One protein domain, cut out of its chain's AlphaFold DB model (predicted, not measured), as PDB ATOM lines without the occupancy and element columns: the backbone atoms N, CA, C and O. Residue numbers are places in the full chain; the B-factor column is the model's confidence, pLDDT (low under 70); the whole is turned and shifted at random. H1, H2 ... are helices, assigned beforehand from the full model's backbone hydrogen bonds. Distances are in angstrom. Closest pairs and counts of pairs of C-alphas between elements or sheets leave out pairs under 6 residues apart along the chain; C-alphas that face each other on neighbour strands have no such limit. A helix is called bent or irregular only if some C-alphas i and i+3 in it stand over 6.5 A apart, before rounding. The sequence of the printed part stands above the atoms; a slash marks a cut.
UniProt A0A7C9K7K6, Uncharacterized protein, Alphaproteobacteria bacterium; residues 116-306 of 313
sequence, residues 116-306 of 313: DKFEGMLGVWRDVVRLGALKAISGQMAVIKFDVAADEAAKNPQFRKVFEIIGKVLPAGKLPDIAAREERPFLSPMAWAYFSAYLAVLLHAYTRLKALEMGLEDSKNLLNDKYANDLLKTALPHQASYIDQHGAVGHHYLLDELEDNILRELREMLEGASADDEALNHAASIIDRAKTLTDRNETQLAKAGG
ATOM      1  N   ASP A 116     161.358 143.189 188.379       85.31
ATOM      2  CA  ASP A 116     162.654 143.846 188.192       85.31
ATOM      3  C   ASP A 116     163.708 142.901 187.590       85.31
ATOM      4  O   ASP A 116     164.375 143.234 186.612       85.31
ATOM      5  N   LYS A 117     163.790 141.665 188.099       84.50
ATOM      6  CA  LYS A 117     164.654 140.618 187.539       84.50
ATOM      7  C   LYS A 117     164.286 140.262 186.111       84.50
ATOM      8  O   LYS A 117     165.161 140.075 185.268       84.50
ATOM      9  N   PHE A 118     162.994 140.149 185.840       86.06
ATOM     10  CA  PHE A 118     162.501 139.819 184.514       86.06
ATOM     11  C   PHE A 118     162.770 140.929 183.496       86.06
ATOM     12  O   PHE A 118     163.290 140.636 182.419       86.06
ATOM     13  N   GLU A 119     162.487 142.182 183.844       86.00
ATOM     14  CA  GLU A 119     162.782 143.327 182.984       86.00
ATOM     15  C   GLU A 119     164.288 143.473 182.744       86.00
ATOM     16  O   GLU A 119     164.686 143.644 181.593       86.00
ATOM     17  N   GLY A 120     165.134 143.256 183.758       84.56
ATOM     18  CA  GLY A 120     166.585 143.307 183.573       84.56
ATOM     19  C   GLY A 120     167.130 142.258 182.609       84.56
ATOM     20  O   GLY A 120     167.967 142.561 181.754       84.56
ATOM     21  N   MET A 121     166.598 141.033 182.652       83.94
ATOM     22  CA  MET A 121     166.938 140.001 181.665       83.94
ATOM     23  C   MET A 121     166.509 140.393 180.243       83.94
ATOM     24  O   MET A 121     167.260 140.173 179.288       83.94
ATOM     25  N   LEU A 122     165.321 140.990 180.088       83.50
ATOM     26  CA  LEU A 122     164.847 141.486 178.794       83.50
ATOM     27  C   LEU A 122     165.667 142.684 178.298       83.50
ATOM     28  O   LEU A 122     165.941 142.772 177.101       83.50
ATOM     29  N   GLY A 123     166.105 143.565 179.199       84.94
ATOM     30  CA  GLY A 123     166.974 144.700 178.903       84.94
ATOM     31  C   GLY A 123     168.316 144.261 178.318       84.94
ATOM     32  O   GLY A 123     168.690 144.709 177.234       84.94
ATOM     33  N   VAL A 124     168.991 143.297 178.955       84.94
ATOM     34  CA  VAL A 124     170.234 142.708 178.418       84.94
ATOM     35  C   VAL A 124     170.016 142.101 177.043       84.94
ATOM     36  O   VAL A 124     170.804 142.341 176.128       84.94
ATOM     37  N   TRP A 125     168.948 141.317 176.881       81.00
ATOM     38  CA  TRP A 125     168.654 140.696 175.597       81.00
ATOM     39  C   TRP A 125     168.429 141.747 174.508       81.00
ATOM     40  O   TRP A 125     169.011 141.654 173.430       81.00
ATOM     41  N   ARG A 126     167.663 142.799 174.801       80.81
ATOM     42  CA  ARG A 126     167.445 143.923 173.885       80.81
ATOM     43  C   ARG A 126     168.755 144.598 173.487       80.81
ATOM     44  O   ARG A 126     168.933 144.942 172.318       80.81
ATOM     45  N   ASP A 127     169.679 144.757 174.422       85.12
ATOM     46  CA  ASP A 127     170.966 145.381 174.142       85.12
ATOM     47  C   ASP A 127     171.880 144.503 173.296       85.12
ATOM     48  O   ASP A 127     172.442 145.005 172.324       85.12
ATOM     49  N   VAL A 128     171.964 143.195 173.565       82.56
ATOM     50  CA  VAL A 128     172.691 142.244 172.696       82.56
ATOM     51  C   VAL A 128     172.271 142.411 171.232       82.56
ATOM     52  O   VAL A 128     173.101 142.373 170.322       82.56
ATOM     53  N   VAL A 129     170.990 142.688 171.010       78.25
ATOM     54  CA  VAL A 129     170.395 142.872 169.685       78.25
ATOM     55  C   VAL A 129     170.700 144.232 169.087       78.25
ATOM     56  O   VAL A 129     171.098 144.308 167.923       78.25
ATOM     57  N   ARG A 130     170.570 145.306 169.870       80.81
ATOM     58  CA  ARG A 130     170.972 146.659 169.444       80.81
ATOM     59  C   ARG A 130     172.446 146.706 169.046       80.81
ATOM     60  O   ARG A 130     172.816 147.414 168.111       80.81
ATOM     61  N   LEU A 131     173.273 145.901 169.707       87.31
ATOM     62  CA  LEU A 131     174.694 145.745 169.418       87.31
ATOM     63  C   LEU A 131     174.978 144.986 168.107       87.31
ATOM     64  O   LEU A 131     176.127 144.939 167.672       87.31
ATOM     65  N   GLY A 132     173.962 144.468 167.406       85.38
ATOM     66  CA  GLY A 132     174.123 143.774 166.123       85.38
ATOM     67  C   GLY A 132     174.841 144.599 165.043       85.38
ATOM     68  O   GLY A 132     175.609 144.050 164.252       85.38
ATOM     69  N   ALA A 133     174.682 145.927 165.039       84.38
ATOM     70  CA  ALA A 133     175.432 146.805 164.135       84.38
ATOM     71  C   ALA A 133     176.940 146.841 164.463       84.38
ATOM     72  O   ALA A 133     177.774 146.845 163.557       84.38
ATOM     73  N   LEU A 134     177.307 146.790 165.749       89.31
ATOM     74  CA  LEU A 134     178.704 146.649 166.168       89.31
ATOM     75  C   LEU A 134     179.256 145.262 165.845       89.31
ATOM     76  O   LEU A 134     180.413 145.137 165.447       89.31
ATOM     77  N   LYS A 135     178.429 144.218 165.944       91.44
ATOM     78  CA  LYS A 135     178.812 142.871 165.515       91.44
ATOM     79  C   LYS A 135     179.103 142.806 164.016       91.44
ATOM     80  O   LYS A 135     180.074 142.169 163.613       91.44
ATOM     81  N   ALA A 136     178.339 143.525 163.192       89.62
ATOM     82  CA  ALA A 136     178.637 143.667 161.768       89.62
ATOM     83  C   ALA A 136     179.988 144.369 161.524       89.62
ATOM     84  O   ALA A 136     180.756 143.930 160.668       89.62
ATOM     85  N   ILE A 137     180.317 145.403 162.310       91.62
ATOM     86  CA  ILE A 137     181.648 146.035 162.284       91.62
ATOM     87  C   ILE A 137     182.733 145.029 162.669       91.62
ATOM     88  O   ILE A 137     183.734 144.931 161.967       91.62
ATOM     89  N   SER A 138     182.533 144.241 163.728       93.38
ATOM     90  CA  SER A 138     183.461 143.170 164.110       93.38
ATOM     91  C   SER A 138     183.709 142.183 162.962       93.38
ATOM     92  O   SER A 138     184.861 141.843 162.704       93.38
ATOM     93  N   GLY A 139     182.670 141.804 162.211       93.12
ATOM     94  CA  GLY A 139     182.807 140.934 161.039       93.12
ATOM     95  C   GLY A 139     183.639 141.553 159.913       93.12
ATOM     96  O   GLY A 139     184.485 140.881 159.327       93.12
ATOM     97  N   GLN A 140     183.465 142.852 159.643       91.88
ATOM     98  CA  GLN A 140     184.316 143.580 158.692       91.88
ATOM     99  C   GLN A 140     185.764 143.670 159.194       91.88
ATOM    100  O   GLN A 140     186.705 143.429 158.441       91.88
ATOM    101  N   MET A 141     185.956 143.964 160.479       92.25
ATOM    102  CA  MET A 141     187.287 144.052 161.081       92.25
ATOM    103  C   MET A 141     188.018 142.708 161.100       92.25
ATOM    104  O   MET A 141     189.237 142.700 160.973       92.25
ATOM    105  N   ALA A 142     187.304 141.583 161.174       92.19
ATOM    106  CA  ALA A 142     187.905 140.252 161.121       92.19
ATOM    107  C   ALA A 142     188.592 139.953 159.777       92.19
ATOM    108  O   ALA A 142     189.567 139.205 159.742       92.19
ATOM    109  N   VAL A 143     188.122 140.538 158.669       91.00
ATOM    110  CA  VAL A 143     188.739 140.347 157.341       91.00
ATOM    111  C   VAL A 143     189.784 141.414 156.999       91.00
ATOM    112  O   VAL A 143     190.560 141.246 156.057       91.00
ATOM    113  N   ILE A 144     189.841 142.503 157.767       91.50
ATOM    114  CA  ILE A 144     190.824 143.571 157.595       91.50
ATOM    115  C   ILE A 144     192.106 143.189 158.339       91.50
ATOM    116  O   ILE A 144     192.118 143.011 159.554       91.50
ATOM    117  N   LYS A 145     193.233 143.143 157.621       92.44
ATOM    118  CA  LYS A 145     194.560 143.047 158.247       92.44
ATOM    119  C   LYS A 145     194.892 144.370 158.929       92.44
ATOM    120  O   LYS A 145     195.469 145.257 158.303       92.44
ATOM    121  N   PHE A 146     194.493 144.498 160.191       92.56
ATOM    122  CA  PHE A 146     194.528 145.757 160.930       92.56
ATOM    123  C   PHE A 146     195.891 146.444 160.900       92.56
ATOM    124  O   PHE A 146     195.937 147.627 160.604       92.56
ATOM    125  N   ASP A 147     196.986 145.719 161.121       92.56
ATOM    126  CA  ASP A 147     198.324 146.321 161.176       92.56
ATOM    127  C   ASP A 147     198.711 146.991 159.852       92.56
ATOM    128  O   ASP A 147     199.227 148.108 159.832       92.56
ATOM    129  N   VAL A 148     198.391 146.333 158.734       93.94
ATOM    130  CA  VAL A 148     198.630 146.859 157.383       93.94
ATOM    131  C   VAL A 148     197.710 148.044 157.105       93.94
ATOM    132  O   VAL A 148     198.148 149.067 156.583       93.94
ATOM    133  N   ALA A 149     196.434 147.917 157.471       95.12
ATOM    134  CA  ALA A 149     195.462 148.986 157.306       95.12
ATOM    135  C   ALA A 149     195.822 150.221 158.144       95.12
ATOM    136  O   ALA A 149     195.649 151.335 157.667       95.12
ATOM    137  N   ALA A 150     196.349 150.035 159.354       94.94
ATOM    138  CA  ALA A 150     196.778 151.101 160.252       94.94
ATOM    139  C   ALA A 150     197.965 151.877 159.673       94.94
ATOM    140  O   ALA A 150     197.929 153.108 159.634       94.94
ATOM    141  N   ASP A 151     198.977 151.171 159.158       94.81
ATOM    142  CA  ASP A 151     200.154 151.794 158.543       94.81
ATOM    143  C   ASP A 151     199.800 152.630 157.301       94.81
ATOM    144  O   ASP A 151     200.387 153.695 157.083       94.81
ATOM    145  N   GLU A 152     198.839 152.164 156.497       96.44
ATOM    146  CA  GLU A 152     198.351 152.891 155.320       96.44
ATOM    147  C   GLU A 152     197.422 154.049 155.712       96.44
ATOM    148  O   GLU A 152     197.583 155.174 155.232       96.44
ATOM    149  N   ALA A 153     196.479 153.817 156.631       95.69
ATOM    150  CA  ALA A 153     195.534 154.830 157.094       95.69
ATOM    151  C   ALA A 153     196.240 156.021 157.749       95.69
ATOM    152  O   ALA A 153     195.823 157.161 157.537       95.69
ATOM    153  N   ALA A 154     197.344 155.800 158.470       94.44
ATOM    154  CA  ALA A 154     198.152 156.878 159.038       94.44
ATOM    155  C   ALA A 154     198.628 157.884 157.970       94.44
ATOM    156  O   ALA A 154     198.674 159.085 158.224       94.44
ATOM    157  N   LYS A 155     198.893 157.428 156.739       95.56
ATOM    158  CA  LYS A 155     199.528 158.237 155.683       95.56
ATOM    159  C   LYS A 155     198.577 158.676 154.575       95.56
ATOM    160  O   LYS A 155     198.851 159.667 153.904       95.56
ATOM    161  N   ASN A 156     197.483 157.948 154.357       95.94
ATOM    162  CA  ASN A 156     196.642 158.104 153.175       95.94
ATOM    163  C   ASN A 156     195.197 158.504 153.536       95.94
ATOM    164  O   ASN A 156     194.361 157.637 153.805       95.94
ATOM    165  N   PRO A 157     194.847 159.806 153.473       94.56
ATOM    166  CA  PRO A 157     193.488 160.275 153.748       94.56
ATOM    167  C   PRO A 157     192.419 159.679 152.823       94.56
ATOM    168  O   PRO A 157     191.267 159.536 153.220       94.56
ATOM    169  N   GLN A 158     192.773 159.309 151.587       94.69
ATOM    170  CA  GLN A 158     191.822 158.688 150.665       94.69
ATOM    171  C   GLN A 158     191.513 157.240 151.068       94.69
ATOM    172  O   GLN A 158     190.377 156.800 150.898       94.69
ATOM    173  N   PHE A 159     192.485 156.525 151.642       95.56
ATOM    174  CA  PHE A 159     192.276 155.185 152.193       95.56
ATOM    175  C   PHE A 159     191.353 155.210 153.422       95.56
ATOM    176  O   PHE A 159     190.487 154.345 153.552       95.56
ATOM    177  N   ARG A 160     191.441 156.254 154.264       95.38
ATOM    178  CA  ARG A 160     190.580 156.431 155.455       95.38
ATOM    179  C   ARG A 160     189.081 156.426 155.136       95.38
ATOM    180  O   ARG A 160     188.291 155.869 155.897       95.38
ATOM    181  N   LYS A 161     188.691 156.950 153.966       93.19
ATOM    182  CA  LYS A 161     187.287 157.006 153.512       93.19
ATOM    183  C   LYS A 161     186.609 155.638 153.437       93.19
ATOM    184  O   LYS A 161     185.390 155.559 153.558       93.19
ATOM    185  N   VAL A 162     187.368 154.556 153.247       92.19
ATOM    186  CA  VAL A 162     186.818 153.191 153.279       92.19
ATOM    187  C   VAL A 162     186.233 152.887 154.662       92.19
ATOM    188  O   VAL A 162     185.130 152.354 154.763       92.19
ATOM    189  N   PHE A 163     186.923 153.292 155.729       93.19
ATOM    190  CA  PHE A 163     186.490 153.071 157.109       93.19
ATOM    191  C   PHE A 163     185.349 154.002 157.517       93.19
ATOM    192  O   PHE A 163     184.437 153.556 158.207       93.19
ATOM    193  N   GLU A 164     185.310 155.235 156.999       89.94
ATOM    194  CA  GLU A 164     184.138 156.113 157.140       89.94
ATOM    195  C   GLU A 164     182.873 155.462 156.555       89.94
ATOM    196  O   GLU A 164     181.794 155.539 157.142       89.94
ATOM    197  N   ILE A 165     182.988 154.802 155.393       89.38
ATOM    198  CA  ILE A 165     181.866 154.091 154.763       89.38
ATOM    199  C   ILE A 165     181.433 152.897 155.618       89.38
ATOM    200  O   ILE A 165     180.236 152.723 155.834       89.38
ATOM    201  N   ILE A 166     182.379 152.109 156.144       89.12
ATOM    202  CA  ILE A 166     182.070 150.998 157.061       89.12
ATOM    203  C   ILE A 166     181.369 151.522 158.325       89.12
ATOM    204  O   ILE A 166     180.365 150.958 158.756       89.12
ATOM    205  N   GLY A 167     181.832 152.641 158.887       85.69
ATOM    206  CA  GLY A 167     181.248 153.263 160.078       85.69
ATOM    207  C   GLY A 167     179.797 153.722 159.904       85.69
ATOM    208  O   GLY A 167     179.048 153.749 160.880       85.69
ATOM    209  N   LYS A 168     179.351 154.001 158.670       86.62
ATOM    210  CA  LYS A 168     177.955 154.372 158.364       86.62
ATOM    211  C   LYS A 168     176.948 153.233 158.554       86.62
ATOM    212  O   LYS A 168     175.749 153.489 158.493       86.62
ATOM    213  N   VAL A 169     177.406 152.002 158.807       81.75
ATOM    214  CA  VAL A 169     176.541 150.895 159.258       81.75
ATOM    215  C   VAL A 169     175.857 151.233 160.588       81.75
ATOM    216  O   VAL A 169     174.739 150.778 160.833       81.75
ATOM    217  N   LEU A 170     176.482 152.061 161.434       76.50
ATOM    218  CA  LEU A 170     175.855 152.563 162.652       76.50
ATOM    219  C   LEU A 170     174.859 153.690 162.334       76.50
ATOM    220  O   LEU A 170     175.243 154.688 161.711       76.50
ATOM    221  N   PRO A 171     173.596 153.599 162.798       69.62
ATOM    222  CA  PRO A 171     172.631 154.685 162.669       69.62
ATOM    223  C   PRO A 171     173.180 155.991 163.261       69.62
ATOM    224  O   PRO A 171     173.620 156.031 164.408       69.62
ATOM    225  N   ALA A 172     173.180 157.064 162.466       65.44
ATOM    226  CA  ALA A 172     173.759 158.368 162.817       65.44
ATOM    227  C   ALA A 172     175.261 158.355 163.194       65.44
ATOM    228  O   ALA A 172     175.757 159.346 163.728       65.44
ATOM    229  N   GLY A 173     175.992 157.265 162.916       65.44
ATOM    230  CA  GLY A 173     177.418 157.126 163.229       65.44
ATOM    231  C   GLY A 173     177.742 157.073 164.726       65.44
ATOM    232  O   GLY A 173     178.897 157.275 165.097       65.44
ATOM    233  N   LYS A 174     176.740 156.841 165.583       70.12
ATOM    234  CA  LYS A 174     176.885 156.818 167.044       70.12
ATOM    235  C   LYS A 174     176.770 155.397 167.585       70.12
ATOM    236  O   LYS A 174     176.115 154.544 166.986       70.12
ATOM    237  N   LEU A 175     177.400 155.164 168.735       77.31
ATOM    238  CA  LEU A 175     177.167 153.952 169.509       77.31
ATOM    239  C   LEU A 175     175.689 153.887 169.932       77.31
ATOM    240  O   LEU A 175     175.101 154.934 170.223       77.31
ATOM    241  N   PRO A 176     175.076 152.689 169.933       74.50
ATOM    242  CA  PRO A 176     173.732 152.524 170.461       74.50
ATOM    243  C   PRO A 176     173.717 152.848 171.956       74.50
ATOM    244  O   PRO A 176     174.706 152.631 172.651       74.50
ATOM    245  N   ASP A 177     172.582 153.340 172.437       74.00
ATOM    246  CA  ASP A 177     172.332 153.484 173.867       74.00
ATOM    247  C   ASP A 177     172.119 152.097 174.503       74.00
ATOM    248  O   ASP A 177     171.314 151.299 173.997       74.00
ATOM    249  N   ILE A 178     172.880 151.802 175.562       74.44
ATOM    250  CA  ILE A 178     172.979 150.484 176.210       74.44
ATOM    251  C   ILE A 178     172.416 150.608 177.630       74.44
ATOM    252  O   ILE A 178     173.077 151.145 178.519       74.44
ATOM    253  N   ALA A 179     171.219 150.067 177.849       65.69
ATOM    254  CA  ALA A 179     170.516 150.094 179.133       65.69
ATOM    255  C   ALA A 179     171.070 149.086 180.162       65.69
ATOM    256  O   ALA A 179     170.911 149.258 181.366       65.69
ATOM    257  N   ALA A 180     171.777 148.045 179.720       67.94
ATOM    258  CA  ALA A 180     172.176 146.893 180.522       67.94
ATOM    259  C   ALA A 180     173.047 147.243 181.740       67.94
ATOM    260  O   ALA A 180     173.112 146.465 182.690       67.94
ATOM    261  N   ARG A 181     173.705 148.412 181.751       65.62
ATOM    262  CA  ARG A 181     174.440 148.904 182.931       65.62
ATOM    263  C   ARG A 181     173.519 149.111 184.138       65.62
ATOM    264  O   ARG A 181     173.937 148.816 185.255       65.62
ATOM    265  N   GLU A 182     172.296 149.577 183.907       72.56
ATOM    266  CA  GLU A 182     171.273 149.777 184.940       72.56
ATOM    267  C   GLU A 182     170.657 148.445 185.382       72.56
ATOM    268  O   GLU A 182     170.299 148.282 186.545       72.56
ATOM    269  N   GLU A 183     170.645 147.458 184.483       76.94
ATOM    270  CA  GLU A 183     170.066 146.134 184.721       76.94
ATOM    271  C   GLU A 183     170.986 145.184 185.502       76.94
ATOM    272  O   GLU A 183     170.554 144.131 185.969       76.94
ATOM    273  N   ARG A 184     172.264 145.543 185.694       78.88
ATOM    274  CA  ARG A 184     173.260 144.713 186.395       78.88
ATOM    275  C   ARG A 184     172.776 144.121 187.734       78.88
ATOM    276  O   ARG A 184     173.062 142.944 187.957       78.88
ATOM    277  N   PRO A 185     172.092 144.858 188.636       79.50
ATOM    278  CA  PRO A 185     171.644 144.315 189.925       79.50
ATOM    279  C   PRO A 185     170.678 143.128 189.804       79.50
ATOM    280  O   PRO A 185     170.506 142.362 190.752       79.50
ATOM    281  N   PHE A 186     170.053 142.982 188.641       81.00
ATOM    282  CA  PHE A 186     168.982 142.034 188.374       81.00
ATOM    283  C   PHE A 186     169.461 140.751 187.681       81.00
ATOM    284  O   PHE A 186     168.677 139.820 187.500       81.00
ATOM    285  N   LEU A 187     170.750 140.675 187.335       83.38
ATOM    286  CA  LEU A 187     171.351 139.591 186.558       83.38
ATOM    287  C   LEU A 187     172.170 138.626 187.414       83.38
ATOM    288  O   LEU A 187     172.699 138.992 188.465       83.38
ATOM    289  N   SER A 188     172.337 137.391 186.929       87.69
ATOM    290  CA  SER A 188     173.355 136.503 187.484       87.69
ATOM    291  C   SER A 188     174.752 137.075 187.195       87.69
ATOM    292  O   SER A 188     174.963 137.730 186.165       87.69
ATOM    293  N   PRO A 189     175.739 136.811 188.067       90.06
ATOM    294  CA  PRO A 189     177.112 137.242 187.829       90.06
ATOM    295  C   PRO A 189     177.676 136.737 186.498       90.06
ATOM    296  O   PRO A 189     178.325 137.509 185.794       90.06
ATOM    297  N   MET A 190     177.375 135.493 186.111       92.00
ATOM    298  CA  MET A 190     177.821 134.922 184.834       92.00
ATOM    299  C   MET A 190     177.107 135.532 183.622       92.00
ATOM    300  O   MET A 190     177.774 135.848 182.637       92.00
ATOM    301  N   ALA A 191     175.796 135.798 183.695       90.31
ATOM    302  CA  ALA A 191     175.082 136.512 182.631       90.31
ATOM    303  C   ALA A 191     175.720 137.884 182.372       90.31
ATOM    304  O   ALA A 191     176.015 138.246 181.230       90.31
ATOM    305  N   TRP A 192     175.993 138.627 183.449       92.19
ATOM    306  CA  TRP A 192     176.650 139.926 183.359       92.19
ATOM    307  C   TRP A 192     178.093 139.823 182.855       92.19
ATOM    308  O   TRP A 192     178.532 140.660 182.065       92.19
ATOM    309  N   ALA A 193     178.834 138.799 183.277       94.25
ATOM    310  CA  ALA A 193     180.196 138.549 182.828       94.25
ATOM    311  C   ALA A 193     180.271 138.284 181.320       94.25
ATOM    312  O   ALA A 193     181.041 138.950 180.625       94.25
ATOM    313  N   TYR A 194     179.442 137.380 180.791       95.25
ATOM    314  CA  TYR A 194     179.405 137.110 179.354       95.25
ATOM    315  C   TYR A 194     178.945 138.328 178.552       95.25
ATOM    316  O   TYR A 194     179.557 138.640 177.529       95.25
ATOM    317  N   PHE A 195     177.942 139.069 179.035       93.56
ATOM    318  CA  PHE A 195     177.526 140.323 178.404       93.56
ATOM    319  C   PHE A 195     178.655 141.363 178.388       93.56
ATOM    320  O   PHE A 195     178.916 141.982 177.357       93.56
ATOM    321  N   SER A 196     179.373 141.514 179.503       93.81
ATOM    322  CA  SER A 196     180.519 142.423 179.609       93.81
ATOM    323  C   SER A 196     181.628 142.039 178.629       93.81
ATOM    324  O   SER A 196     182.184 142.909 177.959       93.81
ATOM    325  N   ALA A 197     181.925 140.742 178.502       97.00
ATOM    326  CA  ALA A 197     182.903 140.240 177.542       97.00
ATOM    327  C   ALA A 197     182.479 140.518 176.093       97.00
ATOM    328  O   ALA A 197     183.266 141.058 175.313       97.00
ATOM    329  N   TYR A 198     181.224 140.205 175.756       95.75
ATOM    330  CA  TYR A 198     180.633 140.458 174.442       95.75
ATOM    331  C   TYR A 198     180.735 141.941 174.064       95.75
ATOM    332  O   TYR A 198     181.293 142.285 173.019       95.75
ATOM    333  N   LEU A 199     180.283 142.833 174.949       93.56
ATOM    334  CA  LEU A 199     180.330 144.275 174.724       93.56
ATOM    335  C   LEU A 199     181.769 144.788 174.565       93.56
ATOM    336  O   LEU A 199     182.042 145.554 173.642       93.56
ATOM    337  N   ALA A 200     182.701 144.359 175.417       94.62
ATOM    338  CA  ALA A 200     184.084 144.826 175.365       94.62
ATOM    339  C   ALA A 200     184.790 144.433 174.052       94.62
ATOM    340  O   ALA A 200     185.521 145.244 173.478       94.62
ATOM    341  N   VAL A 201     184.537 143.227 173.530       95.94
ATOM    342  CA  VAL A 201     185.082 142.781 172.232       95.94
ATOM    343  C   VAL A 201     184.490 143.590 171.075       95.94
ATOM    344  O   VAL A 201     185.222 144.030 170.185       95.94
ATOM    345  N   LEU A 202     183.182 143.863 171.101       93.94
ATOM    346  CA  LEU A 202     182.530 144.716 170.105       93.94
ATOM    347  C   LEU A 202     183.067 146.151 170.114       93.94
ATOM    348  O   LEU A 202     183.380 146.708 169.058       93.94
ATOM    349  N   LEU A 203     183.214 146.741 171.301       91.69
ATOM    350  CA  LEU A 203     183.775 148.080 171.466       91.69
ATOM    351  C   LEU A 203     185.240 148.137 171.032       91.69
ATOM    352  O   LEU A 203     185.667 149.149 170.477       91.69
ATOM    353  N   HIS A 204     186.008 147.062 171.215       93.69
ATOM    354  CA  HIS A 204     187.375 146.985 170.710       93.69
ATOM    355  C   HIS A 204     187.425 147.009 169.175       93.69
ATOM    356  O   HIS A 204     188.182 147.795 168.600       93.69
ATOM    357  N   ALA A 205     186.571 146.236 168.497       93.19
ATOM    358  CA  ALA A 205     186.465 146.279 167.037       93.19
ATOM    359  C   ALA A 205     186.043 147.670 166.528       93.19
ATOM    360  O   ALA A 205     186.633 148.195 165.584       93.19
ATOM    361  N   TYR A 206     185.070 148.298 167.190       91.69
ATOM    362  CA  TYR A 206     184.651 149.668 166.887       91.69
ATOM    363  C   TYR A 206     185.778 150.686 167.084       91.69
ATOM    364  O   TYR A 206     186.004 151.548 166.236       91.69
ATOM    365  N   THR A 207     186.528 150.562 168.175       91.44
ATOM    366  CA  THR A 207     187.662 151.438 168.478       91.44
ATOM    367  C   THR A 207     188.750 151.326 167.415       91.44
ATOM    368  O   THR A 207     189.277 152.337 166.953       91.44
ATOM    369  N   ARG A 208     189.042 150.104 166.958       93.31
ATOM    370  CA  ARG A 208     189.964 149.862 165.844       93.31
ATOM    371  C   ARG A 208     189.467 150.485 164.546       93.31
ATOM    372  O   ARG A 208     190.247 151.152 163.876       93.31
ATOM    373  N   LEU A 209     188.180 150.353 164.222       92.94
ATOM    374  CA  LEU A 209     187.591 151.037 163.069       92.94
ATOM    375  C   LEU A 209     187.794 152.558 163.157       92.94
ATOM    376  O   LEU A 209     188.248 153.169 162.192       92.94
ATOM    377  N   LYS A 210     187.520 153.165 164.319       91.56
ATOM    378  CA  LYS A 210     187.699 154.608 164.526       91.56
ATOM    379  C   LYS A 210     189.153 155.051 164.440       91.56
ATOM    380  O   LYS A 210     189.429 156.096 163.860       91.56
ATOM    381  N   ALA A 211     190.092 154.249 164.931       92.56
ATOM    382  CA  ALA A 211     191.511 154.525 164.753       92.56
ATOM    383  C   ALA A 211     191.913 154.556 163.267       92.56
ATOM    384  O   ALA A 211     192.666 155.441 162.864       92.56
ATOM    385  N   LEU A 212     191.376 153.649 162.441       94.25
ATOM    386  CA  LEU A 212     191.619 153.647 160.994       94.25
ATOM    387  C   LEU A 212     190.939 154.823 160.280       94.25
ATOM    388  O   LEU A 212     191.536 155.426 159.393       94.25
ATOM    389  N   GLU A 213     189.719 155.177 160.684       92.31
ATOM    390  CA  GLU A 213     188.981 156.341 160.174       92.31
ATOM    391  C   GLU A 213     189.755 157.648 160.417       92.31
ATOM    392  O   GLU A 213     189.906 158.466 159.514       92.31
ATOM    393  N   MET A 214     190.321 157.811 161.616       91.31
ATOM    394  CA  MET A 214     191.109 158.991 161.988       91.31
ATOM    395  C   MET A 214     192.555 158.939 161.470       91.31
ATOM    396  O   MET A 214     193.222 159.970 161.407       91.31
ATOM    397  N   GLY A 215     193.045 157.760 161.071       93.00
ATOM    398  CA  GLY A 215     194.451 157.538 160.728       93.00
ATOM    399  C   GLY A 215     195.381 157.701 161.929       93.00
ATOM    400  O   GLY A 215     196.439 158.308 161.801       93.00
ATOM    401  N   LEU A 216     194.966 157.195 163.092       91.56
ATOM    402  CA  LEU A 216     195.718 157.291 164.339       91.56
ATOM    403  C   LEU A 216     197.090 156.618 164.205       91.56
ATOM    404  O   LEU A 216     197.185 155.413 163.935       91.56
ATOM    405  N   GLU A 217     198.143 157.399 164.441       89.56
ATOM    406  CA  GLU A 217     199.516 156.906 164.471       89.56
ATOM    407  C   GLU A 217     199.698 155.835 165.552       89.56
ATOM    408  O   GLU A 217     199.082 155.877 166.616       89.56
ATOM    409  N   ASP A 218     200.536 154.841 165.255       88.81
ATOM    410  CA  ASP A 218     200.858 153.724 166.152       88.81
ATOM    411  C   ASP A 218     199.650 152.891 166.645       88.81
ATOM    412  O   ASP A 218     199.753 152.078 167.569       88.81
ATOM    413  N   SER A 219     198.487 153.027 165.998       88.75
ATOM    414  CA  SER A 219     197.250 152.344 166.400       88.75
ATOM    415  C   SER A 219     197.373 150.817 166.457       88.75
ATOM    416  O   SER A 219     196.748 150.201 167.321       88.75
ATOM    417  N   LYS A 220     198.235 150.199 165.635       87.88
ATOM    418  CA  LYS A 220     198.554 148.758 165.692       87.88
ATOM    419  C   LYS A 220     199.125 148.300 167.039       87.88
ATOM    420  O   LYS A 220     198.782 147.224 167.520       87.88
ATOM    421  N   ASN A 221     199.941 149.131 167.687       88.94
ATOM    422  CA  ASN A 221     200.524 148.816 168.990       88.94
ATOM    423  C   ASN A 221     199.587 149.216 170.134       88.94
ATOM    424  O   ASN A 221     199.439 148.475 171.110       88.94
ATOM    425  N   LEU A 222     198.921 150.368 170.014       87.62
ATOM    426  CA  LEU A 222     198.003 150.874 171.036       87.62
ATOM    427  C   LEU A 222     196.765 149.980 171.199       87.62
ATOM    428  O   LEU A 222     196.368 149.693 172.336       87.62
ATOM    429  N   LEU A 223     196.220 149.498 170.077       89.62
ATOM    430  CA  LEU A 223     194.989 148.709 169.970       89.62
ATOM    431  C   LEU A 223     195.260 147.267 169.518       89.62
ATOM    432  O   LEU A 223     194.489 146.696 168.748       89.62
ATOM    433  N   ASN A 224     196.363 146.687 169.991       89.88
ATOM    434  CA  ASN A 224     196.659 145.279 169.764       89.88
ATOM    435  C   ASN A 224     195.637 144.355 170.453       89.88
ATOM    436  O   ASN A 224     194.954 144.727 171.410       89.88
ATOM    437  N   ASP A 225     195.615 143.105 170.003       90.81
ATOM    438  CA  ASP A 225     194.623 142.111 170.405       90.81
ATOM    439  C   ASP A 225     194.945 141.377 171.715       90.81
ATOM    440  O   ASP A 225     194.188 140.496 172.117       90.81
ATOM    441  N   LYS A 226     196.036 141.716 172.417       92.75
ATOM    442  CA  LYS A 226     196.467 140.993 173.629       92.75
ATOM    443  C   LYS A 226     195.363 140.946 174.686       92.75
ATOM    444  O   LYS A 226     195.024 139.877 175.179       92.75
ATOM    445  N   TYR A 227     194.788 142.100 175.011       93.31
ATOM    446  CA  TYR A 227     193.776 142.212 176.064       93.31
ATOM    447  C   TYR A 227     192.435 141.590 175.651       93.31
ATOM    448  O   TYR A 227     191.741 141.019 176.489       93.31
ATOM    449  N   ALA A 228     192.093 141.646 174.359       94.94
ATOM    450  CA  ALA A 228     190.920 140.967 173.818       94.94
ATOM    451  C   ALA A 228     191.096 139.437 173.829       94.94
ATOM    452  O   ALA A 228     190.188 138.725 174.256       94.94
ATOM    453  N   ASN A 229     192.280 138.930 173.463       96.06
ATOM    454  CA  ASN A 229     192.639 137.515 173.587       96.06
ATOM    455  C   ASN A 229     192.538 137.047 175.040       96.06
ATOM    456  O   ASN A 229     191.924 136.022 175.313       96.06
ATOM    457  N   ASP A 230     193.128 137.799 175.968       95.44
ATOM    458  CA  ASP A 230     193.111 137.483 177.392       95.44
ATOM    459  C   ASP A 230     191.671 137.410 177.919       95.44
ATOM    460  O   ASP A 230     191.298 136.437 178.576       95.44
ATOM    461  N   LEU A 231     190.834 138.395 177.595       97.38
ATOM    462  CA  LEU A 231     189.417 138.382 177.943       97.38
ATOM    463  C   LEU A 231     188.697 137.147 177.386       97.38
ATOM    464  O   LEU A 231     188.040 136.436 178.144       97.38
ATOM    465  N   LEU A 232     188.842 136.869 176.089       97.50
ATOM    466  CA  LEU A 232     188.157 135.756 175.430       97.50
ATOM    467  C   LEU A 232     188.626 134.396 175.943       97.50
ATOM    468  O   LEU A 232     187.798 133.516 176.133       97.50
ATOM    469  N   LYS A 233     189.914 134.225 176.254       97.00
ATOM    470  CA  LYS A 233     190.429 133.003 176.889       97.00
ATOM    471  C   LYS A 233     189.887 132.806 178.297       97.00
ATOM    472  O   LYS A 233     189.726 131.674 178.734       97.00
ATOM    473  N   THR A 234     189.623 133.887 179.025       97.38
ATOM    474  CA  THR A 234     188.986 133.784 180.339       97.38
ATOM    475  C   THR A 234     187.506 133.482 180.205       97.38
ATOM    476  O   THR A 234     187.028 132.603 180.908       97.38
ATOM    477  N   ALA A 235     186.787 134.147 179.303       96.81
ATOM    478  CA  ALA A 235     185.364 133.895 179.094       96.81
ATOM    479  C   ALA A 235     185.097 132.501 178.499       96.81
ATOM    480  O   ALA A 235     184.151 131.834 178.910       96.81
ATOM    481  N   LEU A 236     185.954 132.046 177.582       96.75
ATOM    482  CA  LEU A 236     185.836 130.796 176.829       96.75
ATOM    483  C   LEU A 236     187.143 129.974 176.919       96.75
ATOM    484  O   LEU A 236     187.873 129.859 175.931       96.75
ATOM    485  N   PRO A 237     187.470 129.368 178.078       95.81
ATOM    486  CA  PRO A 237     188.749 128.668 178.264       95.81
ATOM    487  C   PRO A 237     188.999 127.539 177.262       95.81
ATOM    488  O   PRO A 237     190.130 127.321 176.829       95.81
ATOM    489  N   HIS A 238     187.940 126.852 176.835       96.12
ATOM    490  CA  HIS A 238     188.022 125.776 175.850       96.12
ATOM    491  C   HIS A 238     188.361 126.272 174.429       96.12
ATOM    492  O   HIS A 238     188.797 125.473 173.603       96.12
ATOM    493  N   GLN A 239     188.236 127.575 174.153       96.31
ATOM    494  CA  GLN A 239     188.624 128.205 172.884       96.31
ATOM    495  C   GLN A 239     190.069 128.727 172.892       96.31
ATOM    496  O   GLN A 239     190.507 129.346 171.921       96.31
ATOM    497  N   ALA A 240     190.851 128.494 173.955       95.88
ATOM    498  CA  ALA A 240     192.183 129.084 174.088       95.88
ATOM    499  C   ALA A 240     193.124 128.747 172.921       95.88
ATOM    500  O   ALA A 240     193.762 129.650 172.380       95.88
ATOM    501  N   SER A 241     193.151 127.485 172.479       95.75
ATOM    502  CA  SER A 241     193.966 127.058 171.334       95.75
ATOM    503  C   SER A 241     193.528 127.710 170.020       95.75
ATOM    504  O   SER A 241     194.375 128.103 169.222       95.75
ATOM    505  N   TYR A 242     192.218 127.872 169.811       94.75
ATOM    506  CA  TYR A 242     191.684 128.574 168.644       94.75
ATOM    507  C   TYR A 242     192.107 130.051 168.648       94.75
ATOM    508  O   TYR A 242     192.574 130.571 167.635       94.75
ATOM    509  N   ILE A 243     192.026 130.714 169.805       94.94
ATOM    510  CA  ILE A 243     192.451 132.110 169.974       94.94
ATOM    511  C   ILE A 243     193.958 132.255 169.724       94.94
ATOM    512  O   ILE A 243     194.372 133.203 169.061       94.94
ATOM    513  N   ASP A 244     194.777 131.314 170.199       93.00
ATOM    514  CA  ASP A 244     196.225 131.314 169.952       93.00
ATOM    515  C   ASP A 244     196.578 131.141 168.473       93.00
ATOM    516  O   ASP A 244     197.523 131.760 167.984       93.00
ATOM    517  N   GLN A 245     195.807 130.333 167.745       92.25
ATOM    518  CA  GLN A 245     196.042 130.075 166.329       92.25
ATOM    519  C   GLN A 245     195.562 131.217 165.422       92.25
ATOM    520  O   GLN A 245     196.212 131.520 164.420       92.25
ATOM    521  N   HIS A 246     194.417 131.826 165.737       87.94
ATOM    522  CA  HIS A 246     193.728 132.749 164.830       87.94
ATOM    523  C   HIS A 246     193.785 134.220 165.263       87.94
ATOM    524  O   HIS A 246     193.553 135.106 164.435       87.94
ATOM    525  N   GLY A 247     194.102 134.501 166.529       82.25
ATOM    526  CA  GLY A 247     194.159 135.855 167.077       82.25
ATOM    527  C   GLY A 247     192.881 136.660 166.813       82.25
ATOM    528  O   GLY A 247     191.767 136.140 166.896       82.25
ATOM    529  N   ALA A 248     193.059 137.930 166.446       76.38
ATOM    530  CA  ALA A 248     191.996 138.910 166.193       76.38
ATOM    531  C   ALA A 248     190.929 138.455 165.193       76.38
ATOM    532  O   ALA A 248     189.739 138.710 165.363       76.38
ATOM    533  N   VAL A 249     191.372 137.766 164.138       79.25
ATOM    534  CA  VAL A 249     190.506 137.278 163.057       79.25
ATOM    535  C   VAL A 249     189.478 136.292 163.614       79.25
ATOM    536  O   VAL A 249     188.347 136.236 163.140       79.25
ATOM    537  N   GLY A 250     189.857 135.543 164.656       86.25
ATOM    538  CA  GLY A 250     189.003 134.564 165.310       86.25
ATOM    539  C   GLY A 250     187.930 135.166 166.220       86.25
ATOM    540  O   GLY A 250     186.903 134.520 166.419       86.25
ATOM    541  N   HIS A 251     188.123 136.382 166.750       92.88
ATOM    542  CA  HIS A 251     187.251 136.961 167.788       92.88
ATOM    543  C   HIS A 251     185.801 137.094 167.351       92.88
ATOM    544  O   HIS A 251     184.904 136.800 168.136       92.88
ATOM    545  N   HIS A 252     185.568 137.504 166.102       93.38
ATOM    546  CA  HIS A 252     184.216 137.688 165.578       93.38
ATOM    547  C   HIS A 252     183.378 136.408 165.686       93.38
ATOM    548  O   HIS A 252     182.219 136.458 166.086       93.38
ATOM    549  N   TYR A 253     183.986 135.260 165.390       90.50
ATOM    550  CA  TYR A 253     183.311 133.964 165.399       90.50
ATOM    551  C   TYR A 253     182.999 133.457 166.814       90.50
ATOM    552  O   TYR A 253     182.137 132.604 166.979       90.50
ATOM    553  N   LEU A 254     183.661 134.003 167.839       94.81
ATOM    554  CA  LEU A 254     183.394 133.678 169.243       94.81
ATOM    555  C   LEU A 254     182.243 134.505 169.836       94.81
ATOM    556  O   LEU A 254     181.743 134.182 170.911       94.81
ATOM    557  N   LEU A 255     181.797 135.565 169.149       93.50
ATOM    558  CA  LEU A 255     180.684 136.399 169.609       93.50
ATOM    559  C   LEU A 255     179.352 135.638 169.617       93.50
ATOM    560  O   LEU A 255     178.545 135.876 170.508       93.50
ATOM    561  N   ASP A 256     179.134 134.724 168.664       89.25
ATOM    562  CA  ASP A 256     177.953 133.846 168.654       89.25
ATOM    563  C   ASP A 256     177.907 132.966 169.908       89.25
ATOM    564  O   ASP A 256     176.873 132.840 170.556       89.25
ATOM    565  N   GLU A 257     179.055 132.423 170.308       90.81
ATOM    566  CA  GLU A 257     179.135 131.574 171.492       90.81
ATOM    567  C   GLU A 257     178.917 132.364 172.790       90.81
ATOM    568  O   GLU A 257     178.250 131.893 173.713       90.81
ATOM    569  N   LEU A 258     179.428 133.599 172.866       92.81
ATOM    570  CA  LEU A 258     179.120 134.499 173.978       92.81
ATOM    571  C   LEU A 258     177.621 134.831 174.039       92.81
ATOM    572  O   LEU A 258     177.060 134.812 175.132       92.81
ATOM    573  N   GLU A 259     176.959 135.085 172.904       89.00
ATOM    574  CA  GLU A 259     175.499 135.279 172.851       89.00
ATOM    575  C   GLU A 259     174.740 134.054 173.373       89.00
ATOM    576  O   GLU A 259     173.831 134.190 174.196       89.00
ATOM    577  N   ASP A 260     175.135 132.856 172.939       83.62
ATOM    578  CA  ASP A 260     174.519 131.602 173.373       83.62
ATOM    579  C   ASP A 260     174.712 131.353 174.874       83.62
ATOM    580  O   ASP A 260     173.783 130.899 175.555       83.62
ATOM    581  N   ASN A 261     175.885 131.698 175.410       89.69
ATOM    582  CA  ASN A 261     176.175 131.627 176.837       89.69
ATOM    583  C   ASN A 261     175.342 132.643 177.637       89.69
ATOM    584  O   ASN A 261     174.723 132.247 178.620       89.69
ATOM    585  N   ILE A 262     175.221 133.903 177.191       90.12
ATOM    586  CA  ILE A 262     174.314 134.895 177.810       90.12
ATOM    587  C   ILE A 262     172.893 134.330 177.856       90.12
ATOM    588  O   ILE A 262     172.258 134.299 178.905       90.12
ATOM    589  N   LEU A 263     172.399 133.824 176.726       83.06
ATOM    590  CA  LEU A 263     171.068 133.238 176.629       83.06
ATOM    591  C   LEU A 263     170.867 132.030 177.547       83.06
ATOM    592  O   LEU A 263     169.757 131.825 178.044       83.06
ATOM    593  N   ARG A 264     171.896 131.199 177.736       82.75
ATOM    594  CA  ARG A 264     171.850 130.073 178.672       82.75
ATOM    595  C   ARG A 264     171.706 130.571 180.106       82.75
ATOM    596  O   ARG A 264     170.760 130.156 180.765       82.75
ATOM    597  N   GLU A 265     172.544 131.510 180.530       87.94
ATOM    598  CA  GLU A 265     172.490 132.077 181.881       87.94
ATOM    599  C   GLU A 265     171.141 132.751 182.171       87.94
ATOM    600  O   GLU A 265     170.530 132.512 183.211       87.94
ATOM    601  N   LEU A 266     170.611 133.531 181.220       83.69
ATOM    602  CA  LEU A 266     169.289 134.155 181.359       83.69
ATOM    603  C   LEU A 266     168.168 133.106 181.494       83.69
ATOM    604  O   LEU A 266     167.200 133.320 182.223       83.69
ATOM    605  N   ARG A 267     168.283 131.948 180.827       76.69
ATOM    606  CA  ARG A 267     167.328 130.837 181.003       76.69
ATOM    607  C   ARG A 267     167.463 130.174 182.369       76.69
ATOM    608  O   ARG A 267     166.448 129.903 182.999       76.69
ATOM    609  N   GLU A 268     168.681 129.927 182.832       82.44
ATOM    610  CA  GLU A 268     168.929 129.308 184.139       82.44
ATOM    611  C   GLU A 268     168.424 130.191 185.289       82.44
ATOM    612  O   GLU A 268     167.807 129.697 186.238       82.44
ATOM    613  N   MET A 269     168.557 131.513 185.151       79.62
ATOM    614  CA  MET A 269     167.940 132.485 186.053       79.62
ATOM    615  C   MET A 269     166.410 132.362 186.110       79.62
ATOM    616  O   MET A 269     165.836 132.390 187.200       79.62
ATOM    617  N   LEU A 270     165.739 132.194 184.960       70.94
ATOM    618  CA  LEU A 270     164.285 131.973 184.897       70.94
ATOM    619  C   LEU A 270     163.862 130.656 185.564       70.94
ATOM    620  O   LEU A 270     162.720 130.518 186.009       70.94
ATOM    621  N   GLU A 271     164.764 129.679 185.627       71.56
ATOM    622  CA  GLU A 271     164.520 128.383 186.258       71.56
ATOM    623  C   GLU A 271     164.816 128.374 187.766       71.56
ATOM    624  O   GLU A 271     164.470 127.395 188.437       71.56
ATOM    625  N   GLY A 272     165.360 129.474 188.303       65.69
ATOM    626  CA  GLY A 272     165.676 129.651 189.720       65.69
ATOM    627  C   GLY A 272     166.998 129.011 190.150       65.69
ATOM    628  O   GLY A 272     167.168 128.727 191.335       65.69
ATOM    629  N   ALA A 273     167.913 128.754 189.210       69.44
ATOM    630  CA  ALA A 273     169.238 128.233 189.527       69.44
ATOM    631  C   ALA A 273     170.098 129.302 190.227       69.44
ATOM    632  O   ALA A 273     170.078 130.479 189.861       69.44
ATOM    633  N   SER A 274     170.857 128.891 191.244       61.78
ATOM    634  CA  SER A 274     171.855 129.729 191.916       61.78
ATOM    635  C   SER A 274     173.258 129.367 191.436       61.78
ATOM    636  O   SER A 274     173.570 128.183 191.322       61.78
ATOM    637  N   ALA A 275     174.103 130.374 191.220       68.06
ATOM    638  CA  ALA A 275     175.518 130.171 190.922       68.06
ATOM    639  C   ALA A 275     176.271 129.623 192.148       68.06
ATOM    640  O   ALA A 275     175.960 129.996 193.282       68.06
ATOM    641  N   ASP A 276     177.261 128.765 191.908       77.62
ATOM    642  CA  ASP A 276     178.222 128.322 192.917       77.62
ATOM    643  C   ASP A 276     179.416 129.291 193.037       77.62
ATOM    644  O   ASP A 276     179.581 130.220 192.242       77.62
ATOM    645  N   ASP A 277     180.257 129.090 194.055       76.62
ATOM    646  CA  ASP A 277     181.407 129.964 194.331       76.62
ATOM    647  C   ASP A 277     182.432 129.987 193.181       76.62
ATOM    648  O   ASP A 277     183.115 130.994 192.967       76.62
ATOM    649  N   GLU A 278     182.552 128.896 192.420       80.50
ATOM    650  CA  GLU A 278     183.457 128.812 191.271       80.50
ATOM    651  C   GLU A 278     182.966 129.710 190.127       80.50
ATOM    652  O   GLU A 278     183.730 130.540 189.623       80.50
ATOM    653  N   ALA A 279     181.673 129.644 189.801       82.19
ATOM    654  CA  ALA A 279     181.030 130.518 188.828       82.19
ATOM    655  C   ALA A 279     181.105 132.000 189.239       82.19
ATOM    656  O   ALA A 279     181.318 132.868 188.390       82.19
ATOM    657  N   LEU A 280     180.998 132.316 190.535       84.56
ATOM    658  CA  LEU A 280     181.150 133.690 191.035       84.56
ATOM    659  C   LEU A 280     182.563 134.245 190.795       84.56
ATOM    660  O   LEU A 280     182.720 135.365 190.295       84.56
ATOM    661  N   ASN A 281     183.596 133.467 191.123       85.94
ATOM    662  CA  ASN A 281     184.990 133.872 190.931       85.94
ATOM    663  C   ASN A 281     185.357 133.980 189.445       85.94
ATOM    664  O   ASN A 281     186.091 134.889 189.030       85.94
ATOM    665  N   HIS A 282     184.820 133.077 188.626       90.88
ATOM    666  CA  HIS A 282     185.004 133.112 187.183       90.88
ATOM    667  C   HIS A 282     184.353 134.353 186.564       90.88
ATOM    668  O   HIS A 282     185.030 135.098 185.851       90.88
ATOM    669  N   ALA A 283     183.100 134.649 186.927       92.00
ATOM    670  CA  ALA A 283     182.396 135.861 186.512       92.00
ATOM    671  C   ALA A 283     183.199 137.129 186.835       92.00
ATOM    672  O   ALA A 283     183.400 137.980 185.966       92.00
ATOM    673  N   ALA A 284     183.703 137.243 188.067       91.56
ATOM    674  CA  ALA A 284     184.505 138.386 188.495       91.56
ATOM    675  C   ALA A 284     185.761 138.572 187.626       91.56
ATOM    676  O   ALA A 284     186.066 139.691 187.208       91.56
ATOM    677  N   SER A 285     186.443 137.474 187.290       93.12
ATOM    678  CA  SER A 285     187.644 137.488 186.446       93.12
ATOM    679  C   SER A 285     187.353 137.959 185.017       93.12
ATOM    680  O   SER A 285     188.136 138.711 184.433       93.12
ATOM    681  N   ILE A 286     186.219 137.543 184.443       95.81
ATOM    682  CA  ILE A 286     185.776 137.998 183.118       95.81
ATOM    683  C   ILE A 286     185.467 139.502 183.152       95.81
ATOM    684  O   ILE A 286     185.913 140.241 182.272       95.81
ATOM    685  N   ILE A 287     184.736 139.965 184.171       93.56
ATOM    686  CA  ILE A 287     184.332 141.371 184.318       93.56
ATOM    687  C   ILE A 287     185.555 142.286 184.435       93.56
ATOM    688  O   ILE A 287     185.608 143.321 183.770       93.56
ATOM    689  N   ASP A 288     186.548 141.904 185.239       93.75
ATOM    690  CA  ASP A 288     187.783 142.675 185.408       93.75
ATOM    691  C   ASP A 288     188.555 142.831 184.086       93.75
ATOM    692  O   ASP A 288     188.970 143.933 183.708       93.75
ATOM    693  N   ARG A 289     188.659 141.747 183.308       96.12
ATOM    694  CA  ARG A 289     189.292 141.776 181.980       96.12
ATOM    695  C   ARG A 289     188.496 142.603 180.972       96.12
ATOM    696  O   ARG A 289     189.093 143.351 180.198       96.12
ATOM    697  N   ALA A 290     187.167 142.508 180.995       94.44
ATOM    698  CA  ALA A 290     186.293 143.291 180.124       94.44
ATOM    699  C   ALA A 290     186.424 144.791 180.409       94.44
ATOM    700  O   ALA A 290     186.579 145.595 179.485       94.44
ATOM    701  N   LYS A 291     186.442 145.161 181.694       92.62
ATOM    702  CA  LYS A 291     186.692 146.531 182.136       92.62
ATOM    703  C   LYS A 291     188.071 147.012 181.695       92.62
ATOM    704  O   LYS A 291     188.167 148.052 181.058       92.62
ATOM    705  N   THR A 292     189.117 146.225 181.938       94.06
ATOM    706  CA  THR A 292     190.491 146.566 181.533       94.06
ATOM    707  C   THR A 292     190.598 146.851 180.031       94.06
ATOM    708  O   THR A 292     191.232 147.828 179.628       94.06
ATOM    709  N   LEU A 293     189.975 146.020 179.186       93.81
ATOM    710  CA  LEU A 293     189.951 146.232 177.736       93.81
ATOM    711  C   LEU A 293     189.219 147.530 177.364       93.81
ATOM    712  O   LEU A 293     189.700 148.289 176.521       93.81
ATOM    713  N   THR A 294     188.077 147.785 178.000       89.75
ATOM    714  CA  THR A 294     187.227 148.952 177.727       89.75
ATOM    715  C   THR A 294     187.925 150.250 178.135       89.75
ATOM    716  O   THR A 294     188.135 151.109 177.282       89.75
ATOM    717  N   ASP A 295     188.402 150.342 179.381       89.44
ATOM    718  CA  ASP A 295     189.112 151.510 179.923       89.44
ATOM    719  C   ASP A 295     190.354 151.843 179.078       89.44
ATOM    720  O   ASP A 295     190.665 153.009 178.806       89.44
ATOM    721  N   ARG A 296     191.068 150.811 178.605       90.38
ATOM    722  CA  ARG A 296     192.209 150.984 177.701       90.38
ATOM    723  C   ARG A 296     191.770 151.578 176.365       90.38
ATOM    724  O   ARG A 296     192.379 152.553 175.932       90.38
ATOM    725  N   ASN A 297     190.761 151.002 175.713       85.75
ATOM    726  CA  ASN A 297     190.266 151.479 174.419       85.75
ATOM    727  C   ASN A 297     189.799 152.940 174.507       85.75
ATOM    728  O   ASN A 297     190.206 153.760 173.683       85.75
ATOM    729  N   GLU A 298     189.022 153.275 175.538       84.81
ATOM    730  CA  GLU A 298     188.552 154.638 175.803       84.81
ATOM    731  C   GLU A 298     189.721 155.601 176.017       84.81
ATOM    732  O   GLU A 298     189.773 156.659 175.392       84.81
ATOM    733  N   THR A 299     190.714 155.213 176.822       86.50
ATOM    734  CA  THR A 299     191.909 156.033 177.060       86.50
ATOM    735  C   THR A 299     192.674 156.320 175.766       86.50
ATOM    736  O   THR A 299     193.137 157.444 175.565       86.50
ATOM    737  N   GLN A 300     192.835 155.328 174.884       82.19
ATOM    738  CA  GLN A 300     193.553 155.527 173.619       82.19
ATOM    739  C   GLN A 300     192.761 156.408 172.646       82.19
ATOM    740  O   GLN A 300     193.341 157.296 172.022       82.19
ATOM    741  N   LEU A 301     191.441 156.222 172.558       72.81
ATOM    742  CA  LEU A 301     190.578 157.082 171.748       72.81
ATOM    743  C   LEU A 301     190.523 158.514 172.276       72.81
ATOM    744  O   LEU A 301     190.578 159.440 171.479       72.81
ATOM    745  N   ALA A 302     190.455 158.718 173.591       78.75
ATOM    746  CA  ALA A 302     190.422 160.051 174.191       78.75
ATOM    747  C   ALA A 302     191.732 160.818 173.952       78.75
ATOM    748  O   ALA A 302     191.705 162.004 173.628       78.75
ATOM    749  N   LYS A 303     192.880 160.133 174.045       72.62
ATOM    750  CA  LYS A 303     194.187 160.710 173.694       72.62
ATOM    751  C   LYS A 303     194.274 161.104 172.218       72.62
ATOM    752  O   LYS A 303     194.912 162.100 171.907       72.62
ATOM    753  N   ALA A 304     193.620 160.351 171.335       63.56
ATOM    754  CA  ALA A 304     193.548 160.641 169.905       63.56
ATOM    755  C   ALA A 304     192.521 161.738 169.553       63.56
ATOM    756  O   ALA A 304     192.756 162.548 168.664       63.56
ATOM    757  N   GLY A 305     191.384 161.772 170.255       54.81
ATOM    758  CA  GLY A 305     190.256 162.684 170.034       54.81
ATOM    759  C   GLY A 305     190.385 164.047 170.719       54.81
ATOM    760  O   GLY A 305     189.491 164.880 170.579       54.81
ATOM    761  N   GLY A 306     191.494 164.309 171.419       42.47
ATOM    762  CA  GLY A 306     191.825 165.611 172.013       42.47
ATOM    763  C   GLY A 306     191.923 166.776 171.013       42.47
ATOM    764  O   GLY A 306     192.009 167.922 171.446       42.47
TER     765      GLY A 306
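AT A GLANCE: This is residues 116 to 306 of the 313 residues of an uncharacterized protein of Alphaproteobacteria bacterium (UniProt A0A7C9K7K6). Picture an elongated bundle built round one long helix, H6, that runs through its middle, with the longest helix, H11, beside it and H10 and H8 packing on it too. H2, H3 and H4 gather at the later residues of H6, H1 and H5 pair up near its earlier ones, and H9 folds back on H8. You have 191 printed residues with eleven named helices, H1 to H11 in order, and no named strand: the class is all helix. The whole is compact, with a radius of gyration of the C-alphas of 16.9 A, and spans 56 by 36 by 27 A.

HOW THE PARTS SIT: Start at H1, residues 116 to 130, which touches H5, residues 180 to 186; their closest C-alphas, Gly 120 and Glu 183, are 4.6 A apart. Next, H2, residues 132 to 143, touches the hub H6, residues 189 to 214, at a steep tilt of 60 degrees, closest at C-alphas 138 and 205, 5.2 A. H3, residues 146 to 155, touches H6, closest at C-alphas 153 and 212, 5.7 A. H4, residues 157 to 167, touches H6, closest at C-alphas 160 and 213, 5.0 A. H7, residues 219 to 222, touches H3, closest at C-alphas 147 and 220, 5.1 A. H8, residues 226 to 235, forms a helical hairpin with H9, residues 237 to 246, closest at C-alphas 233 and 240, 5.1 A. H10, residues 248 to 271, touches H6 at a shallow tilt of 29 degrees, opposite ways, closest at C-alphas 191 and 262, 5.1 A. H11, residues 277 to 305, touches H6 at a shallow tilt of 18 degrees, the same way, closest at C-alphas 190 and 283, 5.0 A. H1, H6, H8, H9, H10 and H11 form a bundle, a group of helices side by side; helix packing is mostly aligned, 11 of 13 pairs at a shallow tilt. Every O i to N i+4 pair is within hydrogen-bond range in H1, H6, H8 and H11, against 7 of 8 in H2, 5 of 6 in H3, 4 of 7 in H4, 1 of 3 in H5 with 2 of 4 O i to N i+3 pairs, 4 of 6 in H9 and 15 of 20 in H10; H7 is too short.

IN THESE COORDINATES: Find C-alpha 116 at (162.654, 143.846, 188.192), where H1 begins its 20.7 A. H6 runs 36.6 A from C-alpha 189 at (177.112, 137.242, 187.829). H10, 35.6 A long, has a kink of 34 degrees near residue 255. H5, H9 and, only just, H10 are irregular: C-alphas 182 and 185 are 7.4 A apart, 238 and 241 7.6 A, 249 and 252 6.8 A. H11, 41.7 A long, ends at C-alpha 305, (190.256, 162.684, 170.034).

THE WHOLE: The two C-alphas farthest apart, Lys 155 and Gly 272, are 55.9 A apart. The printed part has no cut; the link from H4 to H5, residues 168 to 179, is long and the other links are tight. Mean pLDDT of the printed part is 87.2; residues 171 to 173, 179 to 181, 272 to 275 and 304 to 306 are under 70.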